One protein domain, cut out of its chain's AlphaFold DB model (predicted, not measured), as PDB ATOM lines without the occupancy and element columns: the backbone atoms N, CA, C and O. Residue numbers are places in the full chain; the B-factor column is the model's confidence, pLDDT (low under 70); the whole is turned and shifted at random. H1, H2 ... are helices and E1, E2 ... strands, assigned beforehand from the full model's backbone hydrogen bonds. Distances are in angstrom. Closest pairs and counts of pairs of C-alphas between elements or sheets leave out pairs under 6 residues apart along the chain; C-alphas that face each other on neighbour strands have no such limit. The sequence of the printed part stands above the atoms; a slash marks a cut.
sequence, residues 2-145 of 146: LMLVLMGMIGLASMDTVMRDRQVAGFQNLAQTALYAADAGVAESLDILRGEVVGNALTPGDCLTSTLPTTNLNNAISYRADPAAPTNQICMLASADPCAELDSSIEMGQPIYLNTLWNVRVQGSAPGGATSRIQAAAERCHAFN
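This is residues 2 to 145 of the 146 residues of an uncharacterized protein of Deltaproteobacteria bacterium (UniProt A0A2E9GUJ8). A strongly twisted antiparallel sheet of five strands, built along the long hairpin of E4 and E5, curls round the later part of one very long helix, H1, while residues 2 to 26 of H1 stick out from this body as a free arm. The small H2 lies in the loop between E3 and E4, far from the arm. The printed part has 144 residues, with two named helices and five named strands in the order H1, E1, E2, E3, H2, E4, E5; the class is mixed, helices and strands. The sheet is branched, with pairs E1 and E3, E2 and E4, E3 and E4, E4 and E5. The whole is extended, with a radius of gyration of the C-alphas of 24.2 A and spans of 94 by 27 by 24 A, and the arm of H1 makes much of that length.

E4, residues 112 to 125, and E5, residues 131 to 144, form a hairpin, antiparallel at 164 degrees, with N 116 and O 140 2.8 A apart, within hydrogen-bond range. On the other side of E4 from E5 lie E2, residues 78 to 81, and E3, residues 89 to 98. E2 is antiparallel to E4 at 136 degrees, with N 80 and O 123 at 2.9 A. E3 is antiparallel to E4 at 146 degrees, with N 93 and O 117 at 2.7 A, and bends by 55 degrees at residue 94. E1, residues 63 to 67, is antiparallel to E3, with N 64 and O 90 at 2.9 A; E1 is apart from E4 and E5. The sheet curls round H1, residues 2 to 51, at its residues 30 to 51; the closest C-alphas of H1 and E4 are those of Ala 38 and Gly 124, 3.9 A apart. H2, residues 104 to 107, only grazes the sheet and is apart from H1. In H1, 41 of 46 O i to N i+4 pairs are within hydrogen-bond range; H2 is too short for such a pair.

H1 is 75.9 A long, from C-alpha 2 at (137.450, 169.363, 146.163) to C-alpha 51 at (151.662, 138.609, 214.090). E4 measures 40.4 A, E3 24.9 A, E2 10.6 A, E1 9.3 A and H2 5.5 A. E5 measures 38.2 A and ends at C-alpha 144, (138.905, 129.899, 221.970).

The C-alphas of Leu 2 and Met 108, the two farthest apart, are 94.9 A apart. Without the free residues, the body spans 58 by 23 by 20 A. The printed part has no cut, and the link from H1 to E1, 11 residues, is long. The mean pLDDT of the printed part is 81.8; residues 2 to 22 and 101 to 110 of the model are under 70.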
ATOM      1  N   LEU A   2     138.266 170.127 145.196       50.06
ATOM      2  CA  LEU A   2     137.450 169.363 146.163       50.06
ATOM      3  C   LEU A   2     138.131 168.101 146.747       50.06
ATOM      4  O   LEU A   2     137.839 167.733 147.878       50.06
ATOM      5  N   MET A   3     139.059 167.454 146.028       49.06
ATOM      6  CA  MET A   3     139.722 166.229 146.519       49.06
ATOM      7  C   MET A   3     140.791 166.461 147.606       49.06
ATOM      8  O   MET A   3     141.026 165.559 148.402       49.06
ATOM      9  N   LEU A   4     141.403 167.652 147.704       53.03
ATOM     10  CA  LEU A   4     142.408 167.924 148.751       53.03
ATOM     11  C   LEU A   4     141.781 168.099 150.145       53.03
ATOM     12  O   LEU A   4     142.394 167.743 151.147       53.03
ATOM     13  N   VAL A   5     140.547 168.606 150.214       58.31
ATOM     14  CA  VAL A   5     139.833 168.816 151.485       58.31
ATOM     15  C   VAL A   5     139.425 167.477 152.114       58.31
ATOM     16  O   VAL A   5     139.474 167.328 153.333       58.31
ATOM     17  N   LEU A   6     139.105 166.469 151.293       53.03
ATOM     18  CA  LEU A   6     138.720 165.139 151.776       53.03
ATOM     19  C   LEU A   6     139.901 164.372 152.407       53.03
ATOM     20  O   LEU A   6     139.724 163.704 153.420       53.03
ATOM     21  N   MET A   7     141.114 164.510 151.855       59.31
ATOM     22  CA  MET A   7     142.335 163.929 152.435       59.31
ATOM     23  C   MET A   7     142.785 164.651 153.717       59.31
ATOM     24  O   MET A   7     143.303 164.005 154.625       59.31
ATOM     25  N   GLY A   8     142.534 165.960 153.835       59.22
ATOM     26  CA  GLY A   8     142.816 166.723 155.058       59.22
ATOM     27  C   GLY A   8     141.947 166.317 156.254       59.22
ATOM     28  O   GLY A   8     142.439 166.261 157.379       59.22
ATOM     29  N   MET A   9     140.676 165.961 156.025       57.12
ATOM     30  CA  MET A   9     139.772 165.545 157.110       57.12
ATOM     31  C   MET A   9     140.084 164.145 157.667       57.12
ATOM     32  O   MET A   9     139.888 163.908 158.855       57.12
ATOM     33  N   ILE A  10     140.640 163.240 156.854       60.94
ATOM     34  CA  ILE A  10     141.061 161.903 157.314       60.94
ATOM     35  C   ILE A  10     142.321 161.989 158.196       60.94
ATOM     36  O   ILE A  10     142.445 161.237 159.162       60.94
ATOM     37  N   GLY A  11     143.231 162.929 157.915       59.44
ATOM     38  CA  GLY A  11     144.437 163.154 158.726       59.44
ATOM     39  C   GLY A  11     144.167 163.749 160.114       59.44
ATOM     40  O   GLY A  11     144.906 163.465 161.051       59.44
ATOM     41  N   LEU A  12     143.096 164.533 160.270       59.38
ATOM     42  CA  LEU A  12     142.685 165.066 161.575       59.38
ATOM     43  C   LEU A  12     141.981 163.997 162.427       59.38
ATOM     44  O   LEU A  12     142.279 163.865 163.612       59.38
ATOM     45  N   ALA A  13     141.131 163.166 161.816       59.91
ATOM     46  CA  ALA A  13     140.438 162.086 162.520       59.91
ATOM     47  C   ALA A  13     141.389 160.998 163.062       59.91
ATOM     48  O   ALA A  13     141.102 160.396 164.094       59.91
ATOM     49  N   SER A  14     142.525 160.745 162.401       58.66
ATOM     50  CA  SER A  14     143.524 159.770 162.868       58.66
ATOM     51  C   SER A  14     144.432 160.301 163.983       58.66
ATOM     52  O   SER A  14     145.006 159.514 164.734       58.66
ATOM     53  N   MET A  15     144.556 161.621 164.137       60.34
ATOM     54  CA  MET A  15     145.288 162.222 165.255       60.34
ATOM     55  C   MET A  15     144.490 162.138 166.561       60.34
ATOM     56  O   MET A  15     145.056 161.789 167.601       60.34
ATOM     57  N   ASP A  16     143.178 162.378 166.499       59.47
ATOM     58  CA  ASP A  16     142.293 162.303 167.668       59.47
ATOM     59  C   ASP A  16     142.196 160.882 168.242       59.47
ATOM     60  O   ASP A  16     142.183 160.701 169.463       59.47
ATOM     61  N   THR A  17     142.191 159.851 167.389       61.97
ATOM     62  CA  THR A  17     142.158 158.455 167.853       61.97
ATOM     63  C   THR A  17     143.450 158.056 168.567       61.97
ATOM     64  O   THR A  17     143.393 157.493 169.657       61.97
ATOM     65  N   VAL A  18     144.620 158.433 168.040       59.78
ATOM     66  CA  VAL A  18     145.919 158.105 168.656       59.78
ATOM     67  C   VAL A  18     146.130 158.839 169.985       59.78
ATOM     68  O   VAL A  18     146.707 158.278 170.922       59.78
ATOM     69  N   MET A  19     145.664 160.087 170.107       64.81
ATOM     70  CA  MET A  19     145.734 160.813 171.379       64.81
ATOM     71  C   MET A  19     144.806 160.213 172.436       64.81
ATOM     72  O   MET A  19     145.212 160.074 173.594       64.81
ATOM     73  N   ARG A  20     143.598 159.797 172.043       62.12
ATOM     74  CA  ARG A  20     142.649 159.128 172.939       62.12
ATOM     75  C   ARG A  20     143.180 157.777 173.421       62.12
ATOM     76  O   ARG A  20     143.119 157.507 174.618       62.12
ATOM     77  N   ASP A  21     143.781 156.984 172.539       57.28
ATOM     78  CA  ASP A  21     144.362 155.683 172.901       57.28
ATOM     79  C   ASP A  21     145.529 155.823 173.884       57.28
ATOM     80  O   ASP A  21     145.633 155.060 174.846       57.28
ATOM     81  N   ARG A  22     146.378 156.846 173.718       57.88
ATOM     82  CA  ARG A  22     147.465 157.127 174.672       57.88
ATOM     83  C   ARG A  22     146.953 157.565 176.038       57.88
ATOM     84  O   ARG A  22     147.524 157.165 177.050       57.88
ATOM     85  N   GLN A  23     145.888 158.363 176.082       70.62
ATOM     86  CA  GLN A  23     145.260 158.741 177.348       70.62
ATOM     87  C   GLN A  23     144.667 157.517 178.049       70.62
ATOM     88  O   GLN A  23     144.929 157.311 179.232       70.62
ATOM     89  N   VAL A  24     143.944 156.660 177.321       72.38
ATOM     90  CA  VAL A  24     143.359 155.427 177.873       72.38
ATOM     91  C   VAL A  24     144.444 154.479 178.391       72.38
ATOM     92  O   VAL A  24     144.334 153.998 179.519       72.38
ATOM     93  N   ALA A  25     145.523 154.269 177.635       72.12
ATOM     94  CA  ALA A  25     146.651 153.445 178.070       72.12
ATOM     95  C   ALA A  25     147.344 154.012 179.325       72.12
ATOM     96  O   ALA A  25     147.719 153.259 180.225       72.12
ATOM     97  N   GLY A  26     147.472 155.340 179.423       78.62
ATOM     98  CA  GLY A  26     148.001 156.014 180.609       78.62
ATOM     99  C   GLY A  26     147.136 155.779 181.850       78.62
ATOM    100  O   GLY A  26     147.652 155.371 182.889       78.62
ATOM    101  N   PHE A  27     145.817 155.961 181.738       81.44
ATOM    102  CA  PHE A  27     144.893 155.721 182.854       81.44
ATOM    103  C   PHE A  27     144.853 154.254 183.285       81.44
ATOM    104  O   PHE A  27     144.806 153.979 184.483       81.44
ATOM    105  N   GLN A  28     144.918 153.315 182.339       85.12
ATOM    106  CA  GLN A  28     144.975 151.884 182.650       85.12
ATOM    107  C   GLN A  28     146.247 151.516 183.417       85.12
ATOM    108  O   GLN A  28     146.169 150.803 184.416       85.12
ATOM    109  N   ASN A  29     147.402 152.051 183.013       87.06
ATOM    110  CA  ASN A  29     148.666 151.808 183.708       87.06
ATOM    111  C   ASN A  29     148.651 152.378 185.140       87.06
ATOM    112  O   ASN A  29     149.053 151.710 186.096       87.06
ATOM    113  N   LEU A  30     148.102 153.584 185.326       87.62
ATOM    114  CA  LEU A  30     147.943 154.179 186.657       87.62
ATOM    115  C   LEU A  30     146.965 153.389 187.538       87.62
ATOM    116  O   LEU A  30     147.239 153.182 188.719       87.62
ATOM    117  N   ALA A  31     145.857 152.904 186.973       87.69
ATOM    118  CA  ALA A  31     144.903 152.064 187.692       87.69
ATOM    119  C   ALA A  31     145.530 150.728 188.122       87.69
ATOM    120  O   ALA A  31     145.371 150.314 189.270       87.69
ATOM    121  N   GLN A  32     146.296 150.088 187.236       91.12
ATOM    122  CA  GLN A  32     147.013 148.853 187.543       91.12
ATOM    123  C   GLN A  32     148.076 149.075 188.628       91.12
ATOM    124  O   GLN A  32     148.192 148.286 189.560       91.12
ATOM    125  N   THR A  33     148.806 150.188 188.559       92.19
ATOM    126  CA  THR A  33     149.780 150.572 189.591       92.19
ATOM    127  C   THR A  33     149.105 150.781 190.950       92.19
ATOM    128  O   THR A  33     149.603 150.307 191.969       92.19
ATOM    129  N   ALA A  34     147.948 151.449 190.977       92.44
ATOM    130  CA  ALA A  34     147.178 151.639 192.204       92.44
ATOM    131  C   ALA A  34     146.655 150.306 192.764       92.44
ATOM    132  O   ALA A  34     146.588 150.147 193.981       92.44
ATOM    133  N   LEU A  35     146.314 149.343 191.900       93.12
ATOM    134  CA  LEU A  35     145.919 147.996 192.313       93.12
ATOM    135  C   LEU A  35     147.085 147.236 192.957       93.12
ATOM    136  O   LEU A  35     146.922 146.737 194.063       93.12
ATOM    137  N   TYR A  36     148.273 147.238 192.343       93.44
ATOM    138  CA  TYR A  36     149.459 146.606 192.937       93.44
ATOM    139  C   TYR A  36     149.842 147.212 194.289       93.44
ATOM    140  O   TYR A  36     150.278 146.501 195.192       93.44
ATOM    141  N   ALA A  37     149.660 148.524 194.452       93.81
ATOM    142  CA  ALA A  37     149.849 149.174 195.743       93.81
ATOM    143  C   ALA A  37     148.844 148.664 196.787       93.81
ATOM    144  O   ALA A  37     149.224 148.383 197.922       93.81
ATOM    145  N   ALA A  38     147.571 148.514 196.406       93.44
ATOM    146  CA  ALA A  38     146.549 147.965 197.290       93.44
ATOM    147  C   ALA A  38     146.854 146.505 197.674       93.44
ATOM    148  O   ALA A  38     146.738 146.164 198.847       93.44
ATOM    149  N   ASP A  39     147.318 145.679 196.730       93.44
ATOM    150  CA  ASP A  39     147.741 144.296 196.997       93.44
ATOM    151  C   ASP A  39     148.903 144.230 197.998       93.44
ATOM    152  O   ASP A  39     148.890 143.399 198.907       93.44
ATOM    153  N   ALA A  40     149.884 145.134 197.887       92.81
ATOM    154  CA  ALA A  40     150.976 145.226 198.858       92.81
ATOM    155  C   ALA A  40     150.456 145.525 200.276       92.81
ATOM    156  O   ALA A  40     150.877 144.885 201.239       92.81
ATOM    157  N   GLY A  41     149.490 146.438 200.408       92.44
ATOM    158  CA  GLY A  41     148.864 146.720 201.700       92.44
ATOM    159  C   GLY A  41     147.986 145.575 202.223       92.44
ATOM    160  O   GLY A  41     147.906 145.375 203.436       92.44
ATOM    161  N   VAL A  42     147.355 144.778 201.350       93.38
ATOM    162  CA  VAL A  42     146.662 143.542 201.765       93.38
ATOM    163  C   VAL A  42     147.667 142.531 202.315       93.38
ATOM    164  O   VAL A  42     147.415 141.946 203.366       93.38
ATOM    165  N   ALA A  43     148.819 142.358 201.664       93.50
ATOM    166  CA  ALA A  43     149.872 141.472 202.153       93.50
ATOM    167  C   ALA A  43     150.394 141.896 203.538       93.50
ATOM    168  O   ALA A  43     150.529 141.048 204.418       93.50
ATOM    169  N   GLU A  44     150.614 143.194 203.772       93.38
ATOM    170  CA  GLU A  44     151.002 143.696 205.099       93.38
ATOM    171  C   GLU A  44     149.878 143.526 206.132       93.38
ATOM    172  O   GLU A  44     150.132 143.131 207.266       93.38
ATOM    173  N   SER A  45     148.617 143.729 205.743       92.25
ATOM    174  CA  SER A  45     147.470 143.475 206.626       92.25
ATOM    175  C   SER A  45     147.391 142.009 207.061       92.25
ATOM    176  O   SER A  45     147.051 141.716 208.205       92.25
ATOM    177  N   LEU A  46     147.714 141.074 206.162       91.81
ATOM    178  CA  LEU A  46     147.796 139.650 206.489       91.81
ATOM    179  C   LEU A  46     148.951 139.347 207.447       91.81
ATOM    180  O   LEU A  46     148.808 138.472 208.300       91.81
ATOM    181  N   ASP A  47     150.074 140.051 207.323       92.88
ATOM    182  CA  ASP A  47     151.200 139.910 208.247       92.88
ATOM    183  C   ASP A  47     150.835 140.415 209.649       92.88
ATOM    184  O   ASP A  47     151.021 139.698 210.632       92.88
ATOM    185  N   ILE A  48     150.171 141.574 209.733       92.19
ATOM    186  CA  ILE A  48     149.593 142.100 210.978       92.19
ATOM    187  C   ILE A  48     148.626 141.082 211.596       92.19
ATOM    188  O   ILE A  48     148.744 140.747 212.774       92.19
ATOM    189  N   LEU A  49     147.706 140.530 210.796       91.62
ATOM    190  CA  LEU A  49     146.733 139.547 211.270       91.62
ATOM    191  C   LEU A  49     147.399 138.284 211.833       91.62
ATOM    192  O   LEU A  49     146.869 137.682 212.767       91.62
ATOM    193  N   ARG A  50     148.538 137.864 211.279       89.00
ATOM    194  CA  ARG A  50     149.292 136.696 211.759       89.00
ATOM    195  C   ARG A  50     150.134 137.012 212.991       89.00
ATOM    196  O   ARG A  50     150.233 136.164 213.875       89.00
ATOM    197  N   GLY A  51     150.739 138.197 213.036       88.19
ATOM    198  CA  GLY A  51     151.662 138.609 214.090       88.19
ATOM    199  C   GLY A  51     150.979 139.114 215.360       88.19
ATOM    200  O   GLY A  51     151.551 138.998 216.444       88.19
ATOM    201  N   GLU A  52     149.763 139.655 215.261       88.62
ATOM    202  CA  GLU A  52     149.081 140.222 216.422       88.62
ATOM    203  C   GLU A  52     148.605 139.134 217.393       88.62
ATOM    204  O   GLU A  52     147.945 138.150 217.026       88.62
ATOM    205  N   VAL A  53     148.939 139.327 218.668       83.31
ATOM    206  CA  VAL A  53     148.426 138.507 219.764       83.31
ATOM    207  C   VAL A  53     147.015 138.980 220.068       83.31
ATOM    208  O   VAL A  53     146.809 140.105 220.516       83.31
ATOM    209  N   VAL A  54     146.049 138.103 219.825       84.62
ATOM    210  CA  VAL A  54     144.631 138.372 220.062       84.62
ATOM    211  C   VAL A  54     144.193 137.541 221.259       84.62
ATOM    212  O   VAL A  54     144.627 136.397 221.398       84.62
ATOM    213  N   GLY A  55     143.390 138.128 222.148       79.88
ATOM    214  CA  GLY A  55     142.879 137.424 223.326       79.88
ATOM    215  C   GLY A  55     142.008 136.223 222.949       79.88
ATOM    216  O   GLY A  55     141.478 136.168 221.848       79.88
ATOM    217  N   ASN A  56     141.837 135.283 223.881       76.69
ATOM    218  CA  ASN A  56     141.150 134.002 223.630       76.69
ATOM    219  C   ASN A  56     139.614 134.111 223.578       76.69
ATOM    220  O   ASN A  56     138.928 133.122 223.328       76.69
ATOM    221  N   ALA A  57     139.068 135.289 223.886       80.69
ATOM    222  CA  ALA A  57     137.647 135.593 223.800       80.69
ATOM    223  C   ALA A  57     137.461 136.603 222.669       80.69
ATOM    224  O   ALA A  57     137.718 137.793 222.848       80.69
ATOM    225  N   LEU A  58     137.062 136.096 221.507       85.69
ATOM    226  CA  LEU A  58     136.800 136.888 220.315       85.69
ATOM    227  C   LEU A  58     135.340 136.769 219.901       85.69
ATOM    228  O   LEU A  58     134.728 135.702 219.973       85.69
ATOM    229  N   THR A  59     134.791 137.870 219.423       88.25
ATOM    230  CA  THR A  59     133.435 137.954 218.906       88.25
ATOM    231  C   THR A  59     133.411 138.703 217.575       88.25
ATOM    232  O   THR A  59     134.273 139.543 217.305       88.25
ATOM    233  N   PRO A  60     132.431 138.413 216.699       88.25
ATOM    234  CA  PRO A  60     132.203 139.215 215.505       88.25
ATOM    235  C   PRO A  60     132.087 140.706 215.840       88.25
ATOM    236  O   PRO A  60     131.267 141.101 216.666       88.25
ATOM    237  N   GLY A  61     132.885 141.532 215.168       87.25
ATOM    238  CA  GLY A  61     132.995 142.967 215.425       87.25
ATOM    239  C   GLY A  61     134.255 143.374 216.187       87.25
ATOM    240  O   GLY A  61     134.609 144.551 216.136       87.25
ATOM    241  N   ASP A  62     134.968 142.434 216.816       89.38
ATOM    242  CA  ASP A  62     136.248 142.733 217.457       89.38
ATOM    243  C   ASP A  62     137.309 143.074 216.410       89.38
ATOM    244  O   ASP A  62     137.479 142.383 215.403       89.38
ATOM    245  N   CYS A  63     138.027 144.167 216.646       90.12
ATOM    246  CA  CYS A  63     139.034 144.689 215.737       90.12
ATOM    247  C   CYS A  63     140.430 144.571 216.340       90.12
ATOM    248  O   CYS A  63     140.622 144.755 217.542       90.12
ATOM    249  N   LEU A  64     141.412 144.317 215.478       89.75
ATOM    250  CA  LEU A  64     142.816 144.376 215.846       89.75
ATOM    251  C   LEU A  64     143.201 145.786 216.300       89.75
ATOM    252  O   LEU A  64     142.721 146.800 215.777       89.75
ATOM    253  N   THR A  65     144.094 145.840 217.281       86.81
ATOM    254  CA  THR A  65     144.668 147.091 217.779       86.81
ATOM    255  C   THR A  65     145.671 147.661 216.787       86.81
ATOM    256  O   THR A  65     145.730 148.883 216.621       86.81
ATOM    257  N   SER A  66     146.403 146.799 216.074       87.44
ATOM    258  CA  SER A  66     147.302 147.236 215.013       87.44
ATOM    259  C   SER A  66     146.499 147.627 213.779       87.44
ATOM    260  O   SER A  66     145.692 146.869 213.239       87.44
ATOM    261  N   THR A  67     146.748 148.837 213.305       84.94
ATOM    262  CA  THR A  67     146.197 149.347 212.050       84.94
ATOM    263  C   THR A  67     147.202 149.177 210.926       84.94
ATOM    264  O   THR A  67     148.402 149.323 211.157       84.94
ATOM    265  N   LEU A  68     146.718 148.992 209.697       88.00
ATOM    266  CA  LEU A  68     147.576 149.069 208.517       88.00
ATOM    267  C   LEU A  68     148.215 150.472 208.438       88.00
ATOM    268  O   LEU A  68     147.475 151.466 208.366       88.00
ATOM    269  N   PRO A  69     149.555 150.594 208.447       88.88
ATOM    270  CA  PRO A  69     150.202 151.886 208.304       88.88
ATOM    271  C   PRO A  69     149.946 152.486 206.920       88.88
ATOM    272  O   PRO A  69     149.649 151.808 205.937       88.88
ATOM    273  N   THR A  70     150.066 153.810 206.843       91.88
ATOM    274  CA  THR A  70     150.167 154.484 205.547       91.88
ATOM    275  C   THR A  70     151.615 154.426 205.092       91.88
ATOM    276  O   THR A  70     152.475 155.061 205.705       91.88
ATOM    277  N   THR A  71     151.873 153.709 204.003       93.38
ATOM    278  CA  THR A  71     153.225 153.496 203.486       93.38
ATOM    279  C   THR A  71     153.353 154.094 202.097       93.38
ATOM    280  O   THR A  71     152.542 153.841 201.204       93.38
ATOM    281  N   ASN A  72     154.407 154.888 201.909       92.19
ATOM    282  CA  ASN A  72     154.806 155.391 200.604       92.19
ATOM    283  C   ASN A  72     155.848 154.445 200.010       92.19
ATOM    284  O   ASN A  72     156.923 154.249 200.573       92.19
ATOM    285  N   LEU A  73     155.514 153.873 198.864       87.81
ATOM    286  CA  LEU A  73     156.417 153.112 198.019       87.81
ATOM    287  C   LEU A  73     157.194 154.067 197.098       87.81
ATOM    288  O   LEU A  73     156.950 155.278 197.039       87.81
ATOM    289  N   ASN A  74     158.135 153.512 196.338       86.25
ATOM    290  CA  ASN A  74     158.873 154.279 195.338       86.25
ATOM    291  C   ASN A  74     157.929 154.914 194.302       86.25
ATOM    292  O   ASN A  74     156.839 154.415 194.027       86.25
ATOM    293  N   ASN A  75     158.387 156.008 193.686       85.19
ATOM    294  CA  ASN A  75     157.674 156.720 192.622       85.19
ATOM    295  C   ASN A  75     156.315 157.305 193.039       85.19
ATOM    296  O   ASN A  75     155.411 157.324 192.219       85.19
ATOM    297  N   ALA A  76     156.155 157.788 194.277       86.25
ATOM    298  CA  ALA A  76     154.908 158.396 194.774       86.25
ATOM    299  C   ALA A  76     153.674 157.466 194.733       86.25
ATOM    300  O   ALA A  76     152.529 157.924 194.723       86.25
ATOM    301  N   ILE A  77     153.914 156.156 194.724       93.12
ATOM    302  CA  ILE A  77     152.897 155.133 194.948       93.12
ATOM    303  C   ILE A  77     152.711 154.998 196.461       93.12
ATOM    304  O   ILE A  77     153.676 155.092 197.214       93.12
ATOM    305  N   SER A  78     151.492 154.783 196.935       94.50
ATOM    306  CA  SER A  78     151.246 154.553 198.361       94.50
ATOM    307  C   SER A  78     150.096 153.592 198.586       94.50
ATOM    308  O   SER A  78     149.248 153.409 197.711       94.50
ATOM    309  N   TYR A  79     150.052 152.997 199.768       94.88
ATOM    310  CA  TYR A  79     148.875 152.296 200.256       94.88
ATOM    311  C   TYR A  79     148.576 152.698 201.692       94.88
ATOM    312  O   TYR A  79     149.438 153.187 202.427       94.88
ATOM    313  N   ARG A  80     147.316 152.536 202.073       93.94
ATOM    314  CA  ARG A  80     146.800 152.825 203.409       93.94
ATOM    315  C   ARG A  80     145.517 152.044 203.652       93.94
ATOM    316  O   ARG A  80     144.927 151.517 202.708       93.94
ATOM    317  N   ALA A  81     145.045 152.034 204.894       92.81
ATOM    318  CA  ALA A  81     143.686 151.596 205.196       92.81
ATOM    319  C   ALA A  81     142.660 152.392 204.366       92.81
ATOM    320  O   ALA A  81     142.858 153.584 204.104       92.81
ATOM    321  N   ASP A  82     141.592 151.733 203.913       91.25
ATOM    322  CA  ASP A  82     140.576 152.378 203.078       91.25
ATOM    323  C   ASP A  82     139.807 153.464 203.860       91.25
ATOM    324  O   ASP A  82     139.002 153.131 204.725       91.25
ATOM    325  N   PRO A  83     139.965 154.762 203.527       87.69
ATOM    326  CA  PRO A  83     139.278 155.844 204.228       87.69
ATOM    327  C   PRO A  83     137.764 155.874 203.974       87.69
ATOM    328  O   PRO A  83     137.059 156.634 204.632       87.69
ATOM    329  N   ALA A  84     137.255 155.119 202.991       86.38
ATOM    330  CA  ALA A  84     135.817 154.977 202.769       86.38
ATOM    331  C   ALA A  84     135.177 153.928 203.698       86.38
ATOM    332  O   ALA A  84     133.949 153.837 203.768       86.38
ATOM    333  N   ALA A  85     135.984 153.123 204.393       83.94
ATOM    334  CA  ALA A  85     135.497 152.167 205.370       83.94
ATOM    335  C   ALA A  85     135.138 152.867 206.697       83.94
ATOM    336  O   ALA A  85     135.745 153.875 207.051       83.94
ATOM    337  N   PRO A  86     134.167 152.330 207.461       77.81
ATOM    338  CA  PRO A  86     133.809 152.883 208.768       77.81
ATOM    339  C   PRO A  86     134.944 152.749 209.794       77.81
ATOM    340  O   PRO A  86     135.008 153.528 210.740       77.81
ATOM    341  N   THR A  87     135.834 151.770 209.608       79.62
ATOM    342  CA  THR A  87     137.014 151.545 210.443       79.62
ATOM    343  C   THR A  87     138.238 151.303 209.558       79.62
ATOM    344  O   THR A  87     138.145 150.682 208.499       79.62
ATOM    345  N   ASN A  88     139.400 151.774 210.017       80.31
ATOM    346  CA  ASN A  88     140.707 151.509 209.399       80.31
ATOM    347  C   ASN A  88     141.372 150.241 209.967       80.31
ATOM    348  O   ASN A  88     142.562 150.008 209.757       80.31
ATOM    349  N   GLN A  89     140.623 149.467 210.755       82.25
ATOM    350  CA  GLN A  89     141.110 148.307 211.486       82.25
ATOM    351  C   GLN A  89     140.687 147.016 210.793       82.25
ATOM    352  O   GLN A  89     139.670 146.962 210.100       82.25
ATOM    353  N   ILE A  90     141.471 145.967 211.020       88.56
ATOM    354  CA  ILE A  90     141.148 144.612 210.587       88.56
ATOM    355  C   ILE A  90     140.200 144.031 211.631       88.56
ATOM    356  O   ILE A  90     140.590 143.867 212.785       88.56
ATOM    357  N   CYS A  91     138.952 143.761 211.252       90.19
ATOM    358  CA  CYS A  91     137.919 143.335 212.197       90.19
ATOM    359  C   CYS A  91     137.402 141.938 211.879       90.19
ATOM    360  O   CYS A  91     137.212 141.590 210.709       90.19
ATOM    361  N   MET A  92     137.154 141.154 212.921       90.50
ATOM    362  CA  MET A  92     136.570 139.830 212.822       90.50
ATOM    363  C   MET A  92     135.126 139.946 212.332       90.50
ATOM    364  O   MET A  92     134.321 140.708 212.863       90.50
ATOM    365  N   LEU A  93     134.794 139.177 211.303       90.31
ATOM    366  CA  LEU A  93     133.458 139.082 210.724       90.31
ATOM    367  C   LEU A  93     132.667 137.926 211.321       90.31
ATOM    368  O   LEU A  93     131.475 138.063 211.575       90.31
ATOM    369  N   ALA A  94     133.318 136.779 211.486       87.94
ATOM    370  CA  ALA A  94     132.689 135.546 211.933       87.94
ATOM    371  C   ALA A  94     133.751 134.536 212.374       87.94
ATOM    372  O   ALA A  94     134.909 134.620 211.968       87.94
ATOM    373  N   SER A  95     133.340 133.558 213.171       83.81
ATOM    374  CA  SER A  95     134.032 132.277 213.291       83.81
ATOM    375  C   SER A  95     133.377 131.269 212.345       83.81
ATOM    376  O   SER A  95     132.162 131.299 212.147       83.81
ATOM    377  N   ALA A  96     134.185 130.401 211.761       77.94
ATOM    378  CA  ALA A  96     133.806 129.356 210.827       77.94
ATOM    379  C   ALA A  96     134.164 127.979 211.419       77.94
ATOM    380  O   ALA A  96     134.246 127.822 212.639       77.94
ATOM    381  N   ASP A  97     134.348 126.993 210.545       80.12
ATOM    382  CA  ASP A  97     134.576 125.595 210.898       80.12
ATOM    383  C   ASP A  97     135.852 125.371 211.740       80.12
ATOM    384  O   ASP A  97     136.776 126.204 211.716       80.12
ATOM    385  N   PRO A  98     135.928 124.236 212.468       80.19
ATOM    386  CA  PRO A  98     137.131 123.826 213.180       80.19
ATOM    387  C   PRO A  98     138.352 123.793 212.264       80.19
ATOM    388  O   PRO A  98     138.271 123.437 211.086       80.19
ATOM    389  N   CYS A  99     139.514 124.140 212.809       85.00
ATOM    390  CA  CYS A  99     140.755 124.012 212.057       85.00
ATOM    391  C   CYS A  99     141.025 122.520 211.790       85.00
ATOM    392  O   CYS A  99     141.113 121.738 212.734       85.00
ATOM    393  N   ALA A 100     141.184 122.133 210.518       73.88
ATOM    394  CA  ALA A 100     141.225 120.732 210.070       73.88
ATOM    395  C   ALA A 100     142.271 119.839 210.776       73.88
ATOM    396  O   ALA A 100     142.131 118.621 210.799       73.88
ATOM    397  N   GLU A 101     143.312 120.428 211.368       68.25
ATOM    398  CA  GLU A 101     144.382 119.714 212.083       68.25
ATOM    399  C   GLU A 101     144.154 119.626 213.603       68.25
ATOM    400  O   GLU A 101     144.851 118.885 214.293       68.25
ATOM    401  N   LEU A 102     143.185 120.372 214.137       69.38
ATOM    402  CA  LEU A 102     142.953 120.546 215.574       69.38
ATOM    403  C   LEU A 102     141.532 120.154 215.997       69.38
ATOM    404  O   LEU A 102     141.157 120.384 217.140       69.38
ATOM    405  N   ASP A 103     140.761 119.507 215.124       63.41
ATOM    406  CA  ASP A 103     139.385 119.067 215.401       63.41
ATOM    407  C   ASP A 103     139.306 118.131 216.630       63.41
ATOM    408  O   ASP A 103     138.452 118.275 217.502       63.41
ATOM    409  N   SER A 104     140.314 117.267 216.808       61.50
ATOM    410  CA  SER A 104     140.424 116.369 217.975       61.50
ATOM    411  C   SER A 104     140.625 117.077 219.326       61.50
ATOM    412  O   SER A 104     140.435 116.459 220.375       61.50
ATOM    413  N   SER A 105     140.985 118.369 219.337       64.19
ATOM    414  CA  SER A 105     141.104 119.156 220.575       64.19
ATOM    415  C   SER A 105     139.749 119.350 221.270       64.19
ATOM    416  O   SER A 105     139.685 119.364 222.503       64.19
ATOM    417  N   ILE A 106     138.663 119.398 220.490       64.06
ATOM    418  CA  ILE A 106     137.293 119.581 220.980       64.06
ATOM    419  C   ILE A 106     136.861 118.374 221.825       64.06
ATOM    420  O   ILE A 106     136.253 118.535 222.883       64.06
ATOM    421  N   GLU A 107     137.231 117.164 221.404       63.78
ATOM    422  CA  GLU A 107     136.871 115.919 222.096       63.78
ATOM    423  C   GLU A 107     137.656 115.705 223.402       63.78
ATOM    424  O   GLU A 107     137.212 114.968 224.283       63.78
ATOM    425  N   MET A 108     138.806 116.371 223.563       66.94
ATOM    426  CA  MET A 108     139.691 116.231 224.730       66.94
ATOM    427  C   MET A 108     139.531 117.345 225.780       66.94
ATOM    428  O   MET A 108     140.334 117.422 226.714       66.94
ATOM    429  N   GLY A 109     138.525 118.218 225.647       64.69
ATOM    430  CA  GLY A 109     138.311 119.341 226.571       64.69
ATOM    431  C   GLY A 109     139.438 120.382 226.545       64.69
ATOM    432  O   GLY A 109     139.678 121.058 227.545       64.69
ATOM    433  N   GLN A 110     140.162 120.467 225.428       69.12
ATOM    434  CA  GLN A 110     141.192 121.472 225.159       69.12
ATOM    435  C   GLN A 110     140.553 122.730 224.532       69.12
ATOM    436  O   GLN A 110     139.366 122.704 224.196       69.12
ATOM    437  N   PRO A 111     141.298 123.847 224.385       71.31
ATOM    438  CA  PRO A 111     140.810 125.031 223.679       71.31
ATOM    439  C   PRO A 111     140.244 124.678 222.302       71.31
ATOM    440  O   PRO A 111     140.842 123.890 221.572       71.31
ATOM    441  N   ILE A 112     139.104 125.270 221.949       79.44
ATOM    442  CA  ILE A 112     138.434 125.017 220.673       79.44
ATOM    443  C   ILE A 112     139.121 125.870 219.610       79.44
ATOM    444  O   ILE A 112     139.103 127.098 219.682       79.44
ATOM    445  N   TYR A 113     139.714 125.229 218.607       84.12
ATOM    446  CA  TYR A 113     140.365 125.928 217.503       84.12
ATOM    447  C   TYR A 113     139.404 126.107 216.331       84.12
ATOM    448  O   TYR A 113     139.085 125.141 215.637       84.12
ATOM    449  N   LEU A 114     138.971 127.345 216.088       85.94
ATOM    450  CA  LEU A 114     138.090 127.691 214.969       85.94
ATOM    451  C   LEU A 114     138.801 128.621 213.993       85.94
ATOM    452  O   LEU A 114     139.603 129.477 214.388       85.94
ATOM    453  N   ASN A 115     138.461 128.500 212.714       89.25
ATOM    454  CA  ASN A 115     138.846 129.506 211.739       89.25
ATOM    455  C   ASN A 115     138.070 130.793 212.010       89.25
ATOM    456  O   ASN A 115     136.851 130.796 212.126       89.25
ATOM    457  N   THR A 116     138.774 131.908 212.113       90.31
ATOM    458  CA  THR A 116     138.183 133.239 212.255       90.31
ATOM    459  C   THR A 116     138.353 133.987 210.945       90.31
ATOM    460  O   THR A 116     139.439 133.990 210.367       90.31
ATOM    461  N   LEU A 117     137.269 134.588 210.466       91.94
ATOM    462  CA  LEU A 117     137.223 135.395 209.254       91.94
ATOM    463  C   LEU A 117     137.425 136.859 209.619       91.94
ATOM    464  O   LEU A 117     136.700 137.393 210.454       91.94
ATOM    465  N   TRP A 118     138.360 137.518 208.951       92.00
ATOM    466  CA  TRP A 118     138.740 138.903 209.195       92.00
ATOM    467  C   TRP A 118     138.567 139.735 207.933       92.00
ATOM    468  O   TRP A 118     138.968 139.330 206.845       92.00
ATOM    469  N   ASN A 119     137.976 140.915 208.080       92.44
ATOM    470  CA  ASN A 119     137.806 141.874 207.000       92.44
ATOM    471  C   ASN A 119     139.043 142.762 206.892       92.44
ATOM    472  O   ASN A 119     139.382 143.479 207.833       92.44
ATOM    473  N   VAL A 120     139.661 142.761 205.720       92.06
ATOM    474  CA  VAL A 120     140.802 143.606 205.377       92.06
ATOM    475  C   VAL A 120     140.369 144.572 204.284       92.06
ATOM    476  O   VAL A 120     139.836 144.162 203.252       92.06
ATOM    477  N   ARG A 121     140.592 145.872 204.499       93.00
ATOM    478  CA  ARG A 121     140.240 146.924 203.538       93.00
ATOM    479  C   ARG A 121     141.401 147.871 203.316       93.00
ATOM    480  O   ARG A 121     141.845 148.552 204.239       93.00
ATOM    481  N   VAL A 122     141.861 147.935 202.075       94.44
ATOM    482  CA  VAL A 122     143.068 148.669 201.697       94.44
ATOM    483  C   VAL A 122     142.782 149.541 200.491       94.44
ATOM    484  O   VAL A 122     142.127 149.118 199.539       94.44
ATOM    485  N   GLN A 123     143.307 150.760 200.517       95.06
ATOM    486  CA  GLN A 123     143.361 151.640 199.363       95.06
ATOM    487  C   GLN A 123     144.812 151.788 198.899       95.06
ATOM    488  O   GLN A 123     145.670 152.236 199.657       95.06
ATOM    489  N   GLY A 124     145.056 151.493 197.626       94.69
ATOM    490  CA  GLY A 124     146.272 151.855 196.910       94.69
ATOM    491  C   GLY A 124     146.084 153.144 196.110       94.69
ATOM    492  O   GLY A 124     144.987 153.452 195.632       94.69
ATOM    493  N   SER A 125     147.153 153.917 195.965       94.25
ATOM    494  CA  SER A 125     147.194 155.162 195.203       94.25
ATOM    495  C   SER A 125     148.419 155.189 194.302       94.25
ATOM    496  O   SER A 125     149.529 154.888 194.740       94.25
ATOM    497  N   ALA A 126     148.219 155.604 193.055       92.75
ATOM    498  CA  ALA A 126     149.276 155.828 192.080       92.75
ATOM    499  C   ALA A 126     149.507 157.335 191.835       92.75
ATOM    500  O   ALA A 126     148.649 158.168 192.166       92.75
ATOM    501  N   PRO A 127     150.645 157.705 191.223       85.62
ATOM    502  CA  PRO A 127     150.919 159.075 190.800       85.62
ATOM    503  C   PRO A 127     149.843 159.572 189.838       85.62
ATOM    504  O   PRO A 127     149.391 158.837 188.969       85.62
ATOM    505  N   GLY A 128     149.411 160.823 189.982       81.75
ATOM    506  CA  GLY A 128     148.322 161.363 189.158       81.75
ATOM    507  C   GLY A 128     146.914 161.073 189.688       81.75
ATOM    508  O   GLY A 128     145.942 161.371 189.002       81.75
ATOM    509  N   GLY A 129     146.790 160.542 190.911       83.50
ATOM    510  CA  GLY A 129     145.523 160.501 191.652       83.50
ATOM    511  C   GLY A 129     144.635 159.292 191.363       83.50
ATOM    512  O   GLY A 129     143.505 159.249 191.845       83.50
ATOM    513  N   ALA A 130     145.124 158.301 190.611       89.75
ATOM    514  CA  ALA A 130     144.415 157.037 190.456       89.75
ATOM    515  C   ALA A 130     144.426 156.263 191.781       89.75
ATOM    516  O   ALA A 130     145.476 156.080 192.399       89.75
ATOM    517  N   THR A 131     143.256 155.793 192.205       93.00
ATOM    518  CA  THR A 131     143.078 155.031 193.444       93.00
ATOM    519  C   THR A 131     142.414 153.697 193.153       93.00
ATOM    520  O   THR A 131     141.436 153.659 192.407       93.00
ATOM    521  N   SER A 132     142.889 152.632 193.791       93.94
ATOM    522  CA  SER A 132     142.245 151.319 193.790       93.94
ATOM    523  C   SER A 132     141.926 150.911 195.221       93.94
ATOM    524  O   SER A 132     142.677 151.241 196.139       93.94
ATOM    525  N   ARG A 133     140.805 150.222 195.424       94.06
ATOM    526  CA  ARG A 133     140.378 149.724 196.735       94.06
ATOM    527  C   ARG A 133     140.173 148.226 196.656       94.06
ATOM    528  O   ARG A 133     139.515 147.749 195.734       94.06
ATOM    529  N   ILE A 134     140.702 147.514 197.640       93.88
ATOM    530  CA  ILE A 134     140.541 146.074 197.782       93.88
ATOM    531  C   ILE A 134     139.881 145.798 199.124       93.88
ATOM    532  O   ILE A 134     140.327 146.284 200.165       93.88
ATOM    533  N   GLN A 135     138.818 144.998 199.079       91.69
ATOM    534  CA  GLN A 135     138.240 144.358 200.247       91.69
ATOM    535  C   GLN A 135     138.514 142.859 200.143       91.69
ATOM    536  O   GLN A 135     138.080 142.216 199.189       91.69
ATOM    537  N   ALA A 136     139.225 142.321 201.126       90.56
ATOM    538  CA  ALA A 136     139.572 140.911 201.212       90.56
ATOM    539  C   ALA A 136     139.078 140.325 202.539       90.56
ATOM    540  O   ALA A 136     139.020 141.020 203.555       90.56
ATOM    541  N   ALA A 137     138.729 139.041 202.518       90.88
ATOM    542  CA  ALA A 137     138.511 138.255 203.723       90.88
ATOM    543  C   ALA A 137     139.744 137.376 203.957       90.88
ATOM    544  O   ALA A 137     140.267 136.780 203.016       90.88
ATOM    545  N   ALA A 138     140.209 137.324 205.199       90.31
ATOM    546  CA  ALA A 138     141.354 136.528 205.606       90.31
ATOM    547  C   ALA A 138     140.952 135.555 206.709       90.31
ATOM    548  O   ALA A 138     140.224 135.926 207.627       90.31
ATOM    549  N   GLU A 139     141.448 134.327 206.629       90.25
ATOM    550  CA  GLU A 139     141.211 133.305 207.643       90.25
ATOM    551  C   GLU A 139     142.429 133.151 208.550       90.25
ATOM    552  O   GLU A 139     143.577 133.150 208.096       90.25
ATOM    553  N   ARG A 140     142.170 133.010 209.850       87.44
ATOM    554  CA  ARG A 140     143.172 132.678 210.861       87.44
ATOM    555  C   ARG A 140     142.610 131.623 211.802       87.44
ATOM    556  O   ARG A 140     141.553 131.835 212.394       87.44
ATOM    557  N   CYS A 141     143.351 130.539 212.010       87.62
ATOM    558  CA  CYS A 141     143.036 129.591 213.072       87.62
ATOM    559  C   CYS A 141     143.287 130.243 214.443       87.62
ATOM    560  O   CYS A 141     144.385 130.750 214.702       87.62
ATOM    561  N   HIS A 142     142.273 130.262 215.305       87.00
ATOM    562  CA  HIS A 142     142.324 130.899 216.620       87.00
ATOM    563  C   HIS A 142     141.829 129.953 217.715       87.00
ATOM    564  O   HIS A 142     140.877 129.206 217.505       87.00
ATOM    565  N   ALA A 143     142.478 130.007 218.880       84.44
ATOM    566  CA  ALA A 143     142.132 129.208 220.049       84.44
ATOM    567  C   ALA A 143     141.125 129.954 220.929       84.44
ATOM    568  O   ALA A 143     141.465 130.963 221.545       84.44
ATOM    569  N   PHE A 144     139.912 129.428 221.032       80.50
ATOM    570  CA  PHE A 144     138.905 129.899 221.970       80.50
ATOM    571  C   PHE A 144     139.018 129.102 223.273       80.50
ATOM    572  O   PHE A 144     138.897 127.874 223.274       80.50
ATOM    573  N   ASN A 145     139.252 129.795 224.390       70.88
ATOM    574  CA  ASN A 145     139.188 129.182 225.718       70.88
ATOM    575  C   ASN A 145     137.782 129.390 226.295       70.88
ATOM    576  O   ASN A 145     137.285 130.515 226.266       70.88
TER     577      ASN A 145